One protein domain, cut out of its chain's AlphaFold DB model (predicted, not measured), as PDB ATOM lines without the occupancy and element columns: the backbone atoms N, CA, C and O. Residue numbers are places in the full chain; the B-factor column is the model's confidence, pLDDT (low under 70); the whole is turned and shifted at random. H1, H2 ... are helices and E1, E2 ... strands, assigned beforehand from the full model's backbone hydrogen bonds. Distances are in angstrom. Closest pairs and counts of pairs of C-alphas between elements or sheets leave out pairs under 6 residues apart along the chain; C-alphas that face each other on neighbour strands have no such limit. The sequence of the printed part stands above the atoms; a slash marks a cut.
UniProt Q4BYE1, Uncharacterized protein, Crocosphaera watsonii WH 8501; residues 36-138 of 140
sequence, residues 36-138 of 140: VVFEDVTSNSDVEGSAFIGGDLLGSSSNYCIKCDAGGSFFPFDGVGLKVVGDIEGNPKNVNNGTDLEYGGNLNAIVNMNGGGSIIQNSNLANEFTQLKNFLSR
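Overview. This is residues 36 to 138 of the 140 residues of an uncharacterized protein of Crocosphaera watsonii WH 8501 (UniProt Q4BYE1). You are looking at a short solenoid: the chain winds in stacked turns, and parallel strands from successive turns lie side by side, with E2, E5, E7 and E9 on one side of the coil, E4, E6 and E8 on another, and E1 beside E3 on a third. After the last turn comes the helix H1, which only grazes the coil with residues 125 to 129, and residues 65 to 79 make a long loop between E4 and E5. The printed part has 103 residues, with nine named strands, E1 to E9, and then H1; the class is mixed, helices and strands, with 44 residues in named elements, under half. The whole is compact, with a radius of gyration of the C-alphas of 12.9 A and spans of 38 by 31 by 22 A.

Along the chain. Start at C-alpha 41, at (-43.605, -3.629, 8.487), where E1, residues 41 to 43, begins. Next come E2 at residues 51 to 53, E3 at 57 to 59 and E4 at 62 to 64. Find C-alpha 80 at (-31.532, -12.187, -2.052); from there E5 runs 10.3 A to residue 84. E6 is residues 93 to 95, E7 is residues 100 to 103 and 10.0 A long, E8 is residues 111 to 113 and E9 is residues 119 to 121. H1, residues 125 to 138, runs 20.2 A and ends at C-alpha 138, (-27.671, -13.935, 24.984).

Arrangement. Look first at the largest sheet, E2, E5, E7, E9 in that order, all parallel. N 53 and O 83 are 2.8 A apart between E2 and E5, N 84 and O 102 are 2.9 A apart between E5 and E7, and N 120 and O 101 are 2.8 A apart between E7 and E9, each within hydrogen-bond range. With the parallel sheet E4, E6, E8 it forms a sandwich, two sheets face to face: the parts that face each other are 9.9 A centre to centre, and their best planes are 40 degrees apart. There, N 64 and O 94 are 2.9 A apart, as are N 112 and O 93. E1 and E3 are parallel at 46 degrees, with N 58 and O 41 at 2.8 A. In H1 every O i to N i+4 pair is within hydrogen-bond range; H1 is not on the sheet E4, E6, E8.

Size, cuts and confidence. The C-alphas farthest apart are those of Gly 115 and Arg 138, at 40.1 A. The printed part has no cut. The link from E4 to E5, 15 residues, is long. Look there for low confidence: residues 70 to 74 are under 70, while the mean pLDDT of the printed part is 90.4.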
ATOM      1  N   VAL A  36     -33.253  -3.730   8.219       91.50
ATOM      2  CA  VAL A  36     -33.572  -4.886   9.060       91.50
ATOM      3  C   VAL A  36     -34.725  -4.500   9.972       91.50
ATOM      4  O   VAL A  36     -34.608  -3.565  10.764       91.50
ATOM      5  N   VAL A  37     -35.831  -5.230   9.873       93.44
ATOM      6  CA  VAL A  37     -36.984  -5.106  10.771       93.44
ATOM      7  C   VAL A  37     -37.211  -6.463  11.425       93.44
ATOM      8  O   VAL A  37     -37.239  -7.471  10.735       93.44
ATOM      9  N   PHE A  38     -37.341  -6.519  12.753       91.75
ATOM     10  CA  PHE A  38     -37.511  -7.788  13.487       91.75
ATOM     11  C   PHE A  38     -38.976  -8.228  13.657       91.75
ATOM     12  O   PHE A  38     -39.247  -9.322  14.160       91.75
ATOM     13  N   GLU A  39     -39.906  -7.371  13.269       93.44
ATOM     14  CA  GLU A  39     -41.346  -7.593  13.341       93.44
ATOM     15  C   GLU A  39     -41.974  -7.235  11.991       93.44
ATOM     16  O   GLU A  39     -41.277  -7.188  10.969       93.44
ATOM     17  N   ASP A  40     -43.278  -6.990  11.994       95.25
ATOM     18  CA  ASP A  40     -44.036  -6.622  10.811       95.25
ATOM     19  C   ASP A  40     -43.689  -5.202  10.361       95.25
ATOM     20  O   ASP A  40     -43.397  -4.306  11.164       95.25
ATOM     21  N   VAL A  41     -43.768  -4.964   9.055       95.38
ATOM     22  CA  VAL A  41     -43.605  -3.629   8.487       95.38
ATOM     23  C   VAL A  41     -44.698  -3.336   7.474       95.38
ATOM     24  O   VAL A  41     -44.935  -4.079   6.527       95.38
ATOM     25  N   THR A  42     -45.348  -2.187   7.636       95.31
ATOM     26  CA  THR A  42     -46.189  -1.600   6.589       95.31
ATOM     27  C   THR A  42     -45.336  -0.624   5.793       95.31
ATOM     28  O   THR A  42     -44.951   0.420   6.317       95.31
ATOM     29  N   SER A  43     -45.021  -0.958   4.539       90.38
ATOM     30  CA  SER A  43     -44.101  -0.161   3.717       90.38
ATOM     31  C   SER A  43     -44.795   0.514   2.533       90.38
ATOM     32  O   SER A  43     -45.732  -0.018   1.937       90.38
ATOM     33  N   ASN A  44     -44.297   1.702   2.196       91.62
ATOM     34  CA  ASN A  44     -44.559   2.442   0.956       91.62
ATOM     35  C   ASN A  44     -43.245   3.064   0.442       91.62
ATOM     36  O   ASN A  44     -43.237   4.123  -0.181       91.62
ATOM     37  N   SER A  45     -42.122   2.475   0.862       89.50
ATOM     38  CA  SER A  45     -40.795   3.076   0.795       89.50
ATOM     39  C   SER A  45     -39.883   2.332  -0.166       89.50
ATOM     40  O   SER A  45     -40.086   1.154  -0.474       89.50
ATOM     41  N   ASP A  46     -38.848   3.049  -0.578       92.88
ATOM     42  CA  ASP A  46     -37.771   2.575  -1.426       92.88
ATOM     43  C   ASP A  46     -36.569   2.194  -0.560       92.88
ATOM     44  O   ASP A  46     -36.067   3.006   0.221       92.88
ATOM     45  N   VAL A  47     -36.113   0.951  -0.687       93.88
ATOM     46  CA  VAL A  47     -34.859   0.478  -0.101       93.88
ATOM     47  C   VAL A  47     -33.855   0.317  -1.233       93.88
ATOM     48  O   VAL A  47     -34.004  -0.538  -2.108       93.88
ATOM     49  N   GLU A  48     -32.816   1.151  -1.212       90.44
ATOM     50  CA  GLU A  48     -31.780   1.148  -2.251       90.44
ATOM     51  C   GLU A  48     -31.052  -0.202  -2.329       90.44
ATOM     52  O   GLU A  48     -30.696  -0.647  -3.418       90.44
ATOM     53  N   GLY A  49     -30.852  -0.864  -1.187       90.88
ATOM     54  CA  GLY A  49     -30.200  -2.167  -1.101       90.88
ATOM     55  C   GLY A  49     -31.110  -3.281  -0.591       90.88
ATOM     56  O   GLY A  49     -32.326  -3.254  -0.788       90.88
ATOM     57  N   SER A  50     -30.502  -4.270   0.053       91.62
ATOM     58  CA  SER A  50     -31.177  -5.468   0.547       91.62
ATOM     59  C   SER A  50     -32.005  -5.192   1.800       91.62
ATOM     60  O   SER A  50     -31.624  -4.394   2.663       91.62
ATOM     61  N   ALA A  51     -33.142  -5.876   1.920       94.06
ATOM     62  CA  ALA A  51     -34.017  -5.768   3.082       94.06
ATOM     63  C   ALA A  51     -34.307  -7.128   3.717       94.06
ATOM     64  O   ALA A  51     -34.581  -8.108   3.024       94.06
ATOM     65  N   PHE A  52     -34.301  -7.145   5.047       93.81
ATOM     66  CA  PHE A  52     -34.735  -8.251   5.883       93.81
ATOM     67  C   PHE A  52     -35.924  -7.822   6.748       93.81
ATOM     68  O   PHE A  52     -35.838  -6.843   7.492       93.81
ATOM     69  N   ILE A  53     -37.017  -8.577   6.677       95.38
ATOM     70  CA  ILE A  53     -38.218  -8.399   7.488       95.38
ATOM     71  C   ILE A  53     -38.468  -9.694   8.260       95.38
ATOM     72  O   ILE A  53     -38.620 -10.760   7.675       95.38
ATOM     73  N   GLY A  54     -38.479  -9.599   9.585       93.69
ATOM     74  CA  GLY A  54     -38.633 -10.712  10.518       93.69
ATOM     75  C   GLY A  54     -40.082 -11.112  10.798       93.69
ATOM     76  O   GLY A  54     -40.308 -12.167  11.388       93.69
ATOM     77  N   GLY A  55     -41.038 -10.278  10.395       94.62
ATOM     78  CA  GLY A  55     -42.471 -10.560  10.402       94.62
ATOM     79  C   GLY A  55     -43.075 -10.392   9.010       94.62
ATOM     80  O   GLY A  55     -42.432 -10.730   8.010       94.62
ATOM     81  N   ASP A  56     -44.282  -9.847   8.954       97.06
ATOM     82  CA  ASP A  56     -45.045  -9.673   7.719       97.06
ATOM     83  C   ASP A  56     -44.663  -8.384   6.978       97.06
ATOM     84  O   ASP A  56     -44.407  -7.330   7.572       97.06
ATOM     85  N   LEU A  57     -44.663  -8.442   5.644       97.12
ATOM     86  CA  LEU A  57     -44.513  -7.280   4.777       97.12
ATOM     87  C   LEU A  57     -45.874  -6.854   4.218       97.12
ATOM     88  O   LEU A  57     -46.410  -7.458   3.291       97.12
ATOM     89  N   LEU A  58     -46.381  -5.740   4.736       95.62
ATOM     90  CA  LEU A  58     -47.712  -5.213   4.452       95.62
ATOM     91  C   LEU A  58     -47.654  -3.901   3.651       95.62
ATOM     92  O   LEU A  58     -46.593  -3.327   3.376       95.62
ATOM     93  N   GLY A  59     -48.832  -3.379   3.311       91.12
ATOM     94  CA  GLY A  59     -49.007  -1.998   2.862       91.12
ATOM     95  C   GLY A  59     -49.046  -1.798   1.348       91.12
ATOM     96  O   GLY A  59     -49.493  -2.651   0.576       91.12
ATOM     97  N   SER A  60     -48.633  -0.606   0.931       92.19
ATOM     98  CA  SER A  60     -48.676  -0.145  -0.458       92.19
ATOM     99  C   SER A  60     -47.491  -0.676  -1.273       92.19
ATOM    100  O   SER A  60     -46.768  -1.568  -0.822       92.19
ATOM    101  N   SER A  61     -47.344  -0.213  -2.517       94.12
ATOM    102  CA  SER A  61     -46.221  -0.636  -3.350       94.12
ATOM    103  C   SER A  61     -44.900  -0.176  -2.739       94.12
ATOM    104  O   SER A  61     -44.788   0.959  -2.286       94.12
ATOM    105  N   SER A  62     -43.901  -1.051  -2.742       96.50
ATOM    106  CA  SER A  62     -42.560  -0.754  -2.232       96.50
ATOM    107  C   SER A  62     -41.497  -1.365  -3.137       96.50
ATOM    108  O   SER A  62     -41.771  -2.310  -3.886       96.50
ATOM    109  N   ASN A  63     -40.292  -0.797  -3.104       96.38
ATOM    110  CA  ASN A  63     -39.191  -1.193  -3.976       96.38
ATOM    111  C   ASN A  63     -37.970  -1.583  -3.144       96.38
ATOM    112  O   ASN A  63     -37.617  -0.896  -2.189       96.38
ATOM    113  N   TYR A  64     -37.312  -2.670  -3.536       95.44
ATOM    114  CA  TYR A  64     -36.146  -3.213  -2.845       95.44
ATOM    115  C   TYR A  64     -35.016  -3.477  -3.829       95.44
ATOM    116  O   TYR A  64     -35.261  -3.788  -5.000       95.44
ATOM    117  N   CYS A  65     -33.780  -3.369  -3.350       93.25
ATOM    118  CA  CYS A  65     -32.574  -3.583  -4.140       93.25
ATOM    119  C   CYS A  65     -32.453  -2.698  -5.397       93.25
ATOM    120  O   CYS A  65     -31.880  -3.112  -6.404       93.25
ATOM    121  N   ILE A  66     -32.978  -1.467  -5.361       92.62
ATOM    122  CA  ILE A  66     -33.021  -0.551  -6.522       92.62
ATOM    123  C   ILE A  66     -31.615  -0.232  -7.074       92.62
ATOM    124  O   ILE A  66     -31.441   0.042  -8.265       92.62
ATOM    125  N   LYS A  67     -30.593  -0.260  -6.214       89.12
ATOM    126  CA  LYS A  67     -29.182  -0.003  -6.545       89.12
ATOM    127  C   LYS A  67     -28.276  -1.203  -6.310       89.12
ATOM    128  O   LYS A  67     -27.060  -1.032  -6.293       89.12
ATOM    129  N   CYS A  68     -28.834  -2.399  -6.153       87.19
ATOM    130  CA  CYS A  68     -28.019  -3.602  -6.056       87.19
ATOM    131  C   CYS A  68     -27.315  -3.868  -7.387       87.19
ATOM    132  O   CYS A  68     -27.947  -3.865  -8.440       87.19
ATOM    133  N   ASP A  69     -26.004  -4.070  -7.366       78.44
ATOM    134  CA  ASP A  69     -25.223  -4.289  -8.582       78.44
ATOM    135  C   ASP A  69     -24.901  -5.775  -8.727       78.44
ATOM    136  O   ASP A  69     -24.082  -6.306  -7.978       78.44
ATOM    137  N   ALA A  70     -25.567  -6.458  -9.663       62.97
ATOM    138  CA  ALA A  70     -25.326  -7.868  -9.961       62.97
ATOM    139  C   ALA A  70     -23.907  -8.069 -10.521       62.97
ATOM    140  O   ALA A  70     -23.687  -8.008 -11.728       62.97
ATOM    141  N   GLY A  71     -22.946  -8.297  -9.620       57.22
ATOM    142  CA  GLY A  71     -21.521  -8.457  -9.934       57.22
ATOM    143  C   GLY A  71     -20.588  -7.385  -9.352       57.22
ATOM    144  O   GLY A  71     -19.381  -7.472  -9.586       57.22
ATOM    145  N   GLY A  72     -21.103  -6.411  -8.596       60.75
ATOM    146  CA  GLY A  72     -20.320  -5.320  -8.005       60.75
ATOM    147  C   GLY A  72     -20.200  -5.367  -6.483       60.75
ATOM    148  O   GLY A  72     -20.630  -6.305  -5.819       60.75
ATOM    149  N   SER A  73     -19.617  -4.312  -5.907       62.03
ATOM    150  CA  SER A  73     -19.333  -4.198  -4.462       62.03
ATOM    151  C   SER A  73     -20.574  -4.085  -3.563       62.03
ATOM    152  O   SER A  73     -20.430  -4.035  -2.345       62.03
ATOM    153  N   PHE A  74     -21.771  -3.980  -4.147       67.50
ATOM    154  CA  PHE A  74     -23.037  -3.755  -3.450       67.50
ATOM    155  C   PHE A  74     -24.106  -4.706  -3.998       67.50
ATOM    156  O   PHE A  74     -25.083  -4.291  -4.618       67.50
ATOM    157  N   PHE A  75     -23.870  -6.005  -3.836       75.81
ATOM    158  CA  PHE A  75     -24.840  -7.051  -4.149       75.81
ATOM    159  C   PHE A  75     -25.279  -7.736  -2.852       75.81
ATOM    160  O   PHE A  75     -24.423  -7.952  -1.989       75.81
ATOM    161  N   PRO A  76     -26.574  -8.070  -2.683       78.06
ATOM    162  CA  PRO A  76     -27.038  -8.809  -1.519       78.06
ATOM    163  C   PRO A  76     -26.244 -10.091  -1.310       78.06
ATOM    164  O   PRO A  76     -25.969 -10.840  -2.253       78.06
ATOM    165  N   PHE A  77     -25.936 -10.363  -0.046       70.44
ATOM    166  CA  PHE A  77     -25.415 -11.655   0.361       70.44
ATOM    167  C   PHE A  77     -26.414 -12.755  -0.038       70.44
ATOM    168  O   PHE A  77     -27.618 -12.612   0.171       70.44
ATOM    169  N   ASP A  78     -25.907 -13.815  -0.673       80.25
ATOM    170  CA  ASP A  78     -26.690 -14.922  -1.252       80.25
ATOM    171  C   ASP A  78     -27.621 -14.545  -2.427       80.25
ATOM    172  O   ASP A  78     -28.408 -15.359  -2.893       80.25
ATOM    173  N   GLY A  79     -27.529 -13.313  -2.945       87.44
ATOM    174  CA  GLY A  79     -28.323 -12.849  -4.089       87.44
ATOM    175  C   GLY A  79     -29.768 -12.460  -3.774       87.44
ATOM    176  O   GLY A  79     -30.500 -12.065  -4.682       87.44
ATOM    177  N   VAL A  80     -30.167 -12.490  -2.500       92.19
ATOM    178  CA  VAL A  80     -31.532 -12.187  -2.052       92.19
ATOM    179  C   VAL A  80     -31.690 -10.698  -1.737       92.19
ATOM    180  O   VAL A  80     -31.196 -10.198  -0.726       92.19
ATOM    181  N   GLY A  81     -32.408  -9.969  -2.593       93.19
ATOM    182  CA  GLY A  81     -32.647  -8.532  -2.427       93.19
ATOM    183  C   GLY A  81     -33.747  -8.204  -1.418       93.19
ATOM    184  O   GLY A  81     -33.750  -7.126  -0.820       93.19
ATOM    185  N   LEU A  82     -34.661  -9.145  -1.190       95.38
ATOM    186  CA  LEU A  82     -35.727  -9.027  -0.203       95.38
ATOM    187  C   LEU A  82     -35.941 -10.374   0.491       95.38
ATOM    188  O   LEU A  82     -36.243 -11.369  -0.162       95.38
ATOM    189  N   LYS A  83     -35.812 -10.387   1.818       95.38
ATOM    190  CA  LYS A  83     -36.047 -11.550   2.674       95.38
ATOM    191  C   LYS A  83     -37.164 -11.241   3.671       95.38
ATOM    192  O   LYS A  83     -37.034 -10.292   4.441       95.38
ATOM    193  N   VAL A  84     -38.242 -12.023   3.663       96.50
ATOM    194  CA  VAL A  84     -39.420 -11.833   4.530       96.50
ATOM    195  C   VAL A  84     -39.738 -13.124   5.275       96.50
ATOM    196  O   VAL A  84     -40.124 -14.118   4.681       96.50
ATOM    197  N   VAL A  85     -39.591 -13.144   6.591       96.25
ATOM    198  CA  VAL A  85     -39.855 -14.348   7.389       96.25
ATOM    199  C   VAL A  85     -41.343 -14.706   7.402       96.25
ATOM    200  O   VAL A  85     -41.667 -15.893   7.366       96.25
ATOM    201  N   GLY A  86     -42.223 -13.706   7.448       96.00
ATOM    202  CA  GLY A  86     -43.672 -13.879   7.484       96.00
ATOM    203  C   GLY A  86     -44.346 -13.826   6.113       96.00
ATOM    204  O   GLY A  86     -43.780 -14.239   5.092       96.00
ATOM    205  N   ASP A  87     -45.575 -13.324   6.119       97.00
ATOM    206  CA  ASP A  87     -46.443 -13.180   4.956       97.00
ATOM    207  C   ASP A  87     -46.093 -11.920   4.150       97.00
ATOM    208  O   ASP A  87     -45.573 -10.928   4.666       97.00
ATOM    209  N   ILE A  88     -46.391 -11.939   2.851       97.50
ATOM    210  CA  ILE A  88     -46.271 -10.769   1.975       97.50
ATOM    211  C   ILE A  88     -47.656 -10.423   1.448       97.50
ATOM    212  O   ILE A  88     -48.259 -11.194   0.698       97.50
ATOM    213  N   GLU A  89     -48.136  -9.230   1.791       96.81
ATOM    214  CA  GLU A  89     -49.510  -8.813   1.527       96.81
ATOM    215  C   GLU A  89     -49.629  -7.408   0.921       96.81
ATOM    216  O   GLU A  89     -48.719  -6.569   0.956       96.81
ATOM    217  N   GLY A  90     -50.822  -7.137   0.390       93.94
ATOM    218  CA  GLY A  90     -51.220  -5.825  -0.099       93.94
ATOM    219  C   GLY A  90     -50.830  -5.575  -1.554       93.94
ATOM    220  O   GLY A  90     -51.103  -6.381  -2.442       93.94
ATOM    221  N   ASN A  91     -50.266  -4.396  -1.812       95.00
ATOM    222  CA  ASN A  91     -49.940  -3.932  -3.164       95.00
ATOM    223  C   ASN A  91     -48.603  -4.503  -3.677       95.00
ATOM    224  O   ASN A  91     -47.835  -5.058  -2.888       95.00
ATOM    225  N   PRO A  92     -48.303  -4.356  -4.985       96.06
ATOM    226  CA  PRO A  92     -47.141  -4.987  -5.592       96.06
ATOM    227  C   PRO A  92     -45.812  -4.665  -4.902       96.06
ATOM    228  O   PRO A  92     -45.500  -3.498  -4.656       96.06
ATOM    229  N   LYS A  93     -45.000  -5.691  -4.649       97.06
ATOM    230  CA  LYS A  93     -43.625  -5.542  -4.149       97.06
ATOM    231  C   LYS A  93     -42.659  -5.697  -5.315       97.06
ATOM    232  O   LYS A  93     -42.731  -6.681  -6.049       97.06
ATOM    233  N   ASN A  94     -41.780  -4.724  -5.515       96.81
ATOM    234  CA  ASN A  94     -40.819  -4.745  -6.612       96.81
ATOM    235  C   ASN A  94     -39.439  -5.122  -6.073       96.81
ATOM    236  O   ASN A  94     -38.865  -4.392  -5.262       96.81
ATOM    237  N   VAL A  95     -38.904  -6.241  -6.547       96.31
ATOM    238  CA  VAL A  95     -37.546  -6.697  -6.245       96.31
ATOM    239  C   VAL A  95     -36.718  -6.485  -7.498       96.31
ATOM    240  O   VAL A  95     -37.098  -6.936  -8.576       96.31
ATOM    241  N   ASN A  96     -35.652  -5.699  -7.387       94.88
ATOM    242  CA  ASN A  96     -34.969  -5.145  -8.549       94.88
ATOM    243  C   ASN A  96     -33.597  -5.777  -8.793       94.88
ATOM    244  O   ASN A  96     -33.055  -6.523  -7.977       94.88
ATOM    245  N   ASN A  97     -33.045  -5.443  -9.957       92.62
ATOM    246  CA  ASN A  97     -31.674  -5.727 -10.360       92.62
ATOM    247  C   ASN A  97     -31.343  -7.231 -10.398       92.62
ATOM    248  O   ASN A  97     -30.205  -7.627 -10.159       92.62
ATOM    249  N   GLY A  98     -32.341  -8.059 -10.728       91.06
ATOM    250  CA  GLY A  98     -32.175  -9.504 -10.898       91.06
ATOM    251  C   GLY A  98     -31.907 -10.267  -9.602       91.06
ATOM    252  O   GLY A  98     -31.385 -11.376  -9.655       91.06
ATOM    253  N   THR A  99     -32.229  -9.662  -8.458       92.94
ATOM    254  CA  THR A  99     -32.082 -10.286  -7.142       92.94
ATOM    255  C   THR A  99     -33.280 -11.160  -6.804       92.94
ATOM    256  O   THR A  99     -34.369 -10.974  -7.345       92.94
ATOM    257  N   ASP A 100     -33.076 -12.117  -5.907       95.06
ATOM    258  CA  ASP A 100     -34.112 -13.047  -5.479       95.06
ATOM    259  C   ASP A 100     -34.996 -12.452  -4.374       95.06
ATOM    260  O   ASP A 100     -34.584 -11.584  -3.593       95.06
ATOM    261  N   LEU A 101     -36.226 -12.960  -4.303       96.19
ATOM    262  CA  LEU A 101     -37.125 -12.817  -3.166       96.19
ATOM    263  C   LEU A 101     -37.155 -14.139  -2.408       96.19
ATOM    264  O   LEU A 101     -37.502 -15.165  -2.989       96.19
ATOM    265  N   GLU A 102     -36.909 -14.097  -1.106       96.31
ATOM    266  CA  GLU A 102     -37.103 -15.243  -0.221       96.31
ATOM    267  C   GLU A 102     -38.171 -14.934   0.831       96.31
ATOM    268  O   GLU A 102     -38.104 -13.895   1.491       96.31
ATOM    269  N   TYR A 103     -39.155 -15.823   0.998       96.62
ATOM    270  CA  TYR A 103     -40.226 -15.631   1.977       96.62
ATOM    271  C   TYR A 103     -40.617 -16.905   2.734       96.62
ATOM    272  O   TYR A 103     -40.534 -18.003   2.185       96.62
ATOM    273  N   GLY A 104     -41.032 -16.772   3.997       96.31
ATOM    274  CA  GLY A 104     -41.373 -17.914   4.856       96.31
ATOM    275  C   GLY A 104     -42.865 -18.227   4.960       96.31
ATOM    276  O   GLY A 104     -43.227 -19.398   5.094       96.31
ATOM    277  N   GLY A 105     -43.721 -17.207   4.877       95.50
ATOM    278  CA  GLY A 105     -45.169 -17.330   5.014       95.50
ATOM    279  C   GLY A 105     -45.912 -17.505   3.687       95.50
ATOM    280  O   GLY A 105     -45.487 -18.236   2.787       95.50
ATOM    281  N   ASN A 106     -47.049 -16.831   3.574       96.31
ATOM    282  CA  ASN A 106     -47.937 -16.793   2.425       96.31
ATOM    283  C   ASN A 106     -47.628 -15.597   1.510       96.31
ATOM    284  O   ASN A 106     -47.410 -14.476   1.964       96.31
ATOM    285  N   LEU A 107     -47.682 -15.821   0.194       96.75
ATOM    286  CA  LEU A 107     -47.549 -14.761  -0.806       96.75
ATOM    287  C   LEU A 107     -48.927 -14.334  -1.320       96.75
ATOM    288  O   LEU A 107     -49.457 -14.916  -2.264       96.75
ATOM    289  N   ASN A 108     -49.491 -13.301  -0.697       96.31
ATOM    290  CA  ASN A 108     -50.818 -12.751  -0.995       96.31
ATOM    291  C   ASN A 108     -50.747 -11.404  -1.744       96.31
ATOM    292  O   ASN A 108     -51.737 -10.674  -1.822       96.31
ATOM    293  N   ALA A 109     -49.582 -11.063  -2.296       95.19
ATOM    294  CA  ALA A 109     -49.349  -9.864  -3.093       95.19
ATOM    295  C   ALA A 109     -48.750 -10.218  -4.458       95.19
ATOM    296  O   ALA A 109     -48.133 -11.266  -4.645       95.19
ATOM    297  N   ILE A 110     -48.886  -9.300  -5.414       96.56
ATOM    298  CA  ILE A 110     -48.126  -9.373  -6.664       96.56
ATOM    299  C   ILE A 110     -46.659  -9.060  -6.346       96.56
ATOM    300  O   ILE A 110     -46.369  -8.090  -5.646       96.56
ATOM    301  N   VAL A 111     -45.730  -9.837  -6.896       97.00
ATOM    302  CA  VAL A 111     -44.298  -9.526  -6.835       97.00
ATOM    303  C   VAL A 111     -43.767  -9.332  -8.241       97.00
ATOM    304  O   VAL A 111     -43.911 -10.206  -9.096       97.00
ATOM    305  N   ASN A 112     -43.128  -8.189  -8.463       96.88
ATOM    306  CA  ASN A 112     -42.464  -7.871  -9.715       96.88
ATOM    307  C   ASN A 112     -40.960  -8.096  -9.545       96.88
ATOM    308  O   ASN A 112     -40.293  -7.350  -8.829       96.88
ATOM    309  N   MET A 113     -40.444  -9.121 -10.219       96.62
ATOM    310  CA  MET A 113     -39.021  -9.460 -10.248       96.62
ATOM    311  C   MET A 113     -38.345  -8.730 -11.421       96.62
ATOM    312  O   MET A 113     -38.291  -9.224 -12.550       96.62
ATOM    313  N   ASN A 114     -37.902  -7.496 -11.183       93.88
ATOM    314  CA  ASN A 114     -37.337  -6.620 -12.208       93.88
ATOM    315  C   ASN A 114     -35.866  -6.968 -12.465       93.88
ATOM    316  O   ASN A 114     -35.023  -6.905 -11.573       93.88
ATOM    317  N   GLY A 115     -35.538  -7.286 -13.719       90.12
ATOM    318  CA  GLY A 115     -34.193  -7.731 -14.099       90.12
ATOM    319  C   GLY A 115     -33.956  -9.235 -13.918       90.12
ATOM    320  O   GLY A 115     -32.834  -9.685 -14.123       90.12
ATOM    321  N   GLY A 116     -34.998 -10.007 -13.586       89.62
ATOM    322  CA  GLY A 116     -34.920 -11.451 -13.345       89.62
ATOM    323  C   GLY A 116     -34.972 -11.791 -11.856       89.62
ATOM    324  O   GLY A 116     -35.516 -11.016 -11.076       89.62
ATOM    325  N   GLY A 117     -34.405 -12.939 -11.488       91.12
ATOM    326  CA  GLY A 117     -34.460 -13.478 -10.129       91.12
ATOM    327  C   GLY A 117     -35.623 -14.449  -9.919       91.12
ATOM    328  O   GLY A 117     -36.485 -14.639 -10.783       91.12
ATOM    329  N   SER A 118     -35.616 -15.092  -8.762       95.81
ATOM    330  CA  SER A 118     -36.555 -16.130  -8.360       95.81
ATOM    331  C   SER A 118     -37.365 -15.696  -7.147       95.81
ATOM    332  O   SER A 118     -36.885 -14.981  -6.272       95.81
ATOM    333  N   ILE A 119     -38.606 -16.171  -7.085       97.06
ATOM    334  CA  ILE A 119     -39.437 -16.093  -5.887       97.06
ATOM    335  C   ILE A 119     -39.335 -17.447  -5.190       97.06
ATOM    336  O   ILE A 119     -39.764 -18.464  -5.736       97.06
ATOM    337  N   ILE A 120     -38.744 -17.458  -4.001       96.56
ATOM    338  CA  ILE A 120     -38.365 -18.664  -3.270       96.56
ATOM    339  C   ILE A 120     -39.140 -18.694  -1.956       96.56
ATOM    340  O   ILE A 120     -38.976 -17.822  -1.107       96.56
ATOM    341  N   GLN A 121     -39.979 -19.711  -1.774       96.31
ATOM    342  CA  GLN A 121     -40.598 -19.960  -0.477       96.31
ATOM    343  C   GLN A 121     -39.667 -20.842   0.361       96.31
ATOM    344  O   GLN A 121     -39.423 -21.995   0.003       96.31
ATOM    345  N   ASN A 122     -39.167 -20.320   1.479       93.38
ATOM    346  CA  ASN A 122     -38.354 -21.059   2.437       93.38
ATOM    347  C   ASN A 122     -39.041 -21.106   3.805       93.38
ATOM    348  O   ASN A 122     -38.911 -20.208   4.632       93.38
ATOM    349  N   SER A 123     -39.711 -22.219   4.091       89.44
ATOM    350  CA  SER A 123     -40.387 -22.438   5.375       89.44
ATOM    351  C   SER A 123     -39.438 -22.546   6.579       89.44
ATOM    352  O   SER A 123     -39.893 -22.507   7.722       89.44
ATOM    353  N   ASN A 124     -38.122 -22.658   6.366       88.44
ATOM    354  CA  ASN A 124     -37.139 -22.684   7.451       88.44
ATOM    355  C   ASN A 124     -36.737 -21.289   7.936       88.44
ATOM    356  O   ASN A 124     -36.124 -21.187   8.999       88.44
ATOM    357  N   LEU A 125     -37.117 -20.222   7.228       88.44
ATOM    358  CA  LEU A 125     -36.726 -18.850   7.563       88.44
ATOM    359  C   LEU A 125     -37.170 -18.447   8.982       88.44
ATOM    360  O   LEU A 125     -36.438 -17.772   9.702       88.44
ATOM    361  N   ALA A 126     -38.324 -18.944   9.440       86.94
ATOM    362  CA  ALA A 126     -38.803 -18.748  10.810       86.94
ATOM    363  C   ALA A 126     -37.886 -19.397  11.865       86.94
ATOM    364  O   ALA A 126     -37.668 -18.836  12.946       86.94
ATOM    365  N   ASN A 127     -37.308 -20.560  11.551       86.25
ATOM    366  CA  ASN A 127     -36.361 -21.245  12.430       86.25
ATOM    367  C   ASN A 127     -35.031 -20.486  12.488       86.25
ATOM    368  O   ASN A 127     -34.498 -20.275  13.577       86.25
ATOM    369  N   GLU A 128     -34.521 -20.036  11.340       84.56
ATOM    370  CA  GLU A 128     -33.313 -19.203  11.250       84.56
ATOM    371  C   GLU A 128     -33.487 -17.897  12.031       84.56
ATOM    372  O   GLU A 128     -32.642 -17.515  12.845       84.56
ATOM    373  N   PHE A 129     -34.644 -17.255  11.876       86.62
ATOM    374  CA  PHE A 129     -34.956 -16.026  12.583       86.62
ATOM    375  C   PHE A 129     -35.090 -16.221  14.098       86.62
ATOM    376  O   PHE A 129     -34.622 -15.399  14.890       86.62
ATOM    377  N   THR A 130     -35.662 -17.347  14.525       87.06
ATOM    378  CA  THR A 130     -35.718 -17.722  15.944       87.06
ATOM    379  C   THR A 130     -34.316 -17.915  16.524       87.06
ATOM    380  O   THR A 130     -34.040 -17.478  17.643       87.06
ATOM    381  N   GLN A 131     -33.396 -18.521  15.769       83.94
ATOM    382  CA  GLN A 131     -32.001 -18.671  16.194       83.94
ATOM    383  C   GLN A 131     -31.297 -17.318  16.339       83.94
ATOM    384  O   GLN A 131     -30.610 -17.107  17.340       83.94
ATOM    385  N   LEU A 132     -31.522 -16.382  15.411       81.38
ATOM    386  CA  LEU A 132     -31.012 -15.013  15.516       81.38
ATOM    387  C   LEU A 132     -31.527 -14.314  16.782       81.38
ATOM    388  O   LEU A 132     -30.731 -13.770  17.546       81.38
ATOM    389  N   LYS A 133     -32.840 -14.366  17.045       83.75
ATOM    390  CA  LYS A 133     -33.435 -13.788  18.264       83.75
ATOM    391  C   LYS A 133     -32.804 -14.373  19.532       83.75
ATOM    392  O   LYS A 133     -32.427 -13.629  20.436       83.75
ATOM    393  N   ASN A 134     -32.616 -15.692  19.571       84.31
ATOM    394  CA  ASN A 134     -31.976 -16.374  20.695       84.31
ATOM    395  C   ASN A 134     -30.500 -15.990  20.865       84.31
ATOM    396  O   ASN A 134     -30.026 -15.890  21.995       84.31
ATOM    397  N   PHE A 135     -29.765 -15.778  19.773       82.50
ATOM    398  CA  PHE A 135     -28.388 -15.291  19.833       82.50
ATOM    399  C   PHE A 135     -28.329 -13.873  20.409       82.50
ATOM    400  O   PHE A 135     -27.602 -13.637  21.372       82.50
ATOM    401  N   LEU A 136     -29.143 -12.952  19.886       81.19
ATOM    402  CA  LEU A 136     -29.180 -11.561  20.348       81.19
ATOM    403  C   LEU A 136     -29.579 -11.460  21.826       81.19
ATOM    404  O   LEU A 136     -28.956 -10.719  22.580       81.19
ATOM    405  N   SER A 137     -30.536 -12.279  22.274       84.38
ATOM    406  CA  SER A 137     -30.956 -12.343  23.681       84.38
ATOM    407  C   SER A 137     -29.878 -12.854  24.647       84.38
ATOM    408  O   SER A 137     -30.073 -12.779  25.856       84.38
ATOM    409  N   ARG A 138     -28.781 -13.437  24.152       83.06
ATOM    410  CA  ARG A 138     -27.671 -13.935  24.984       83.06
ATOM    411  C   ARG A 138     -26.479 -12.980  25.027       83.06
ATOM    412  O   ARG A 138     -25.560 -13.219  25.807       83.06
TER     413      ARG A 138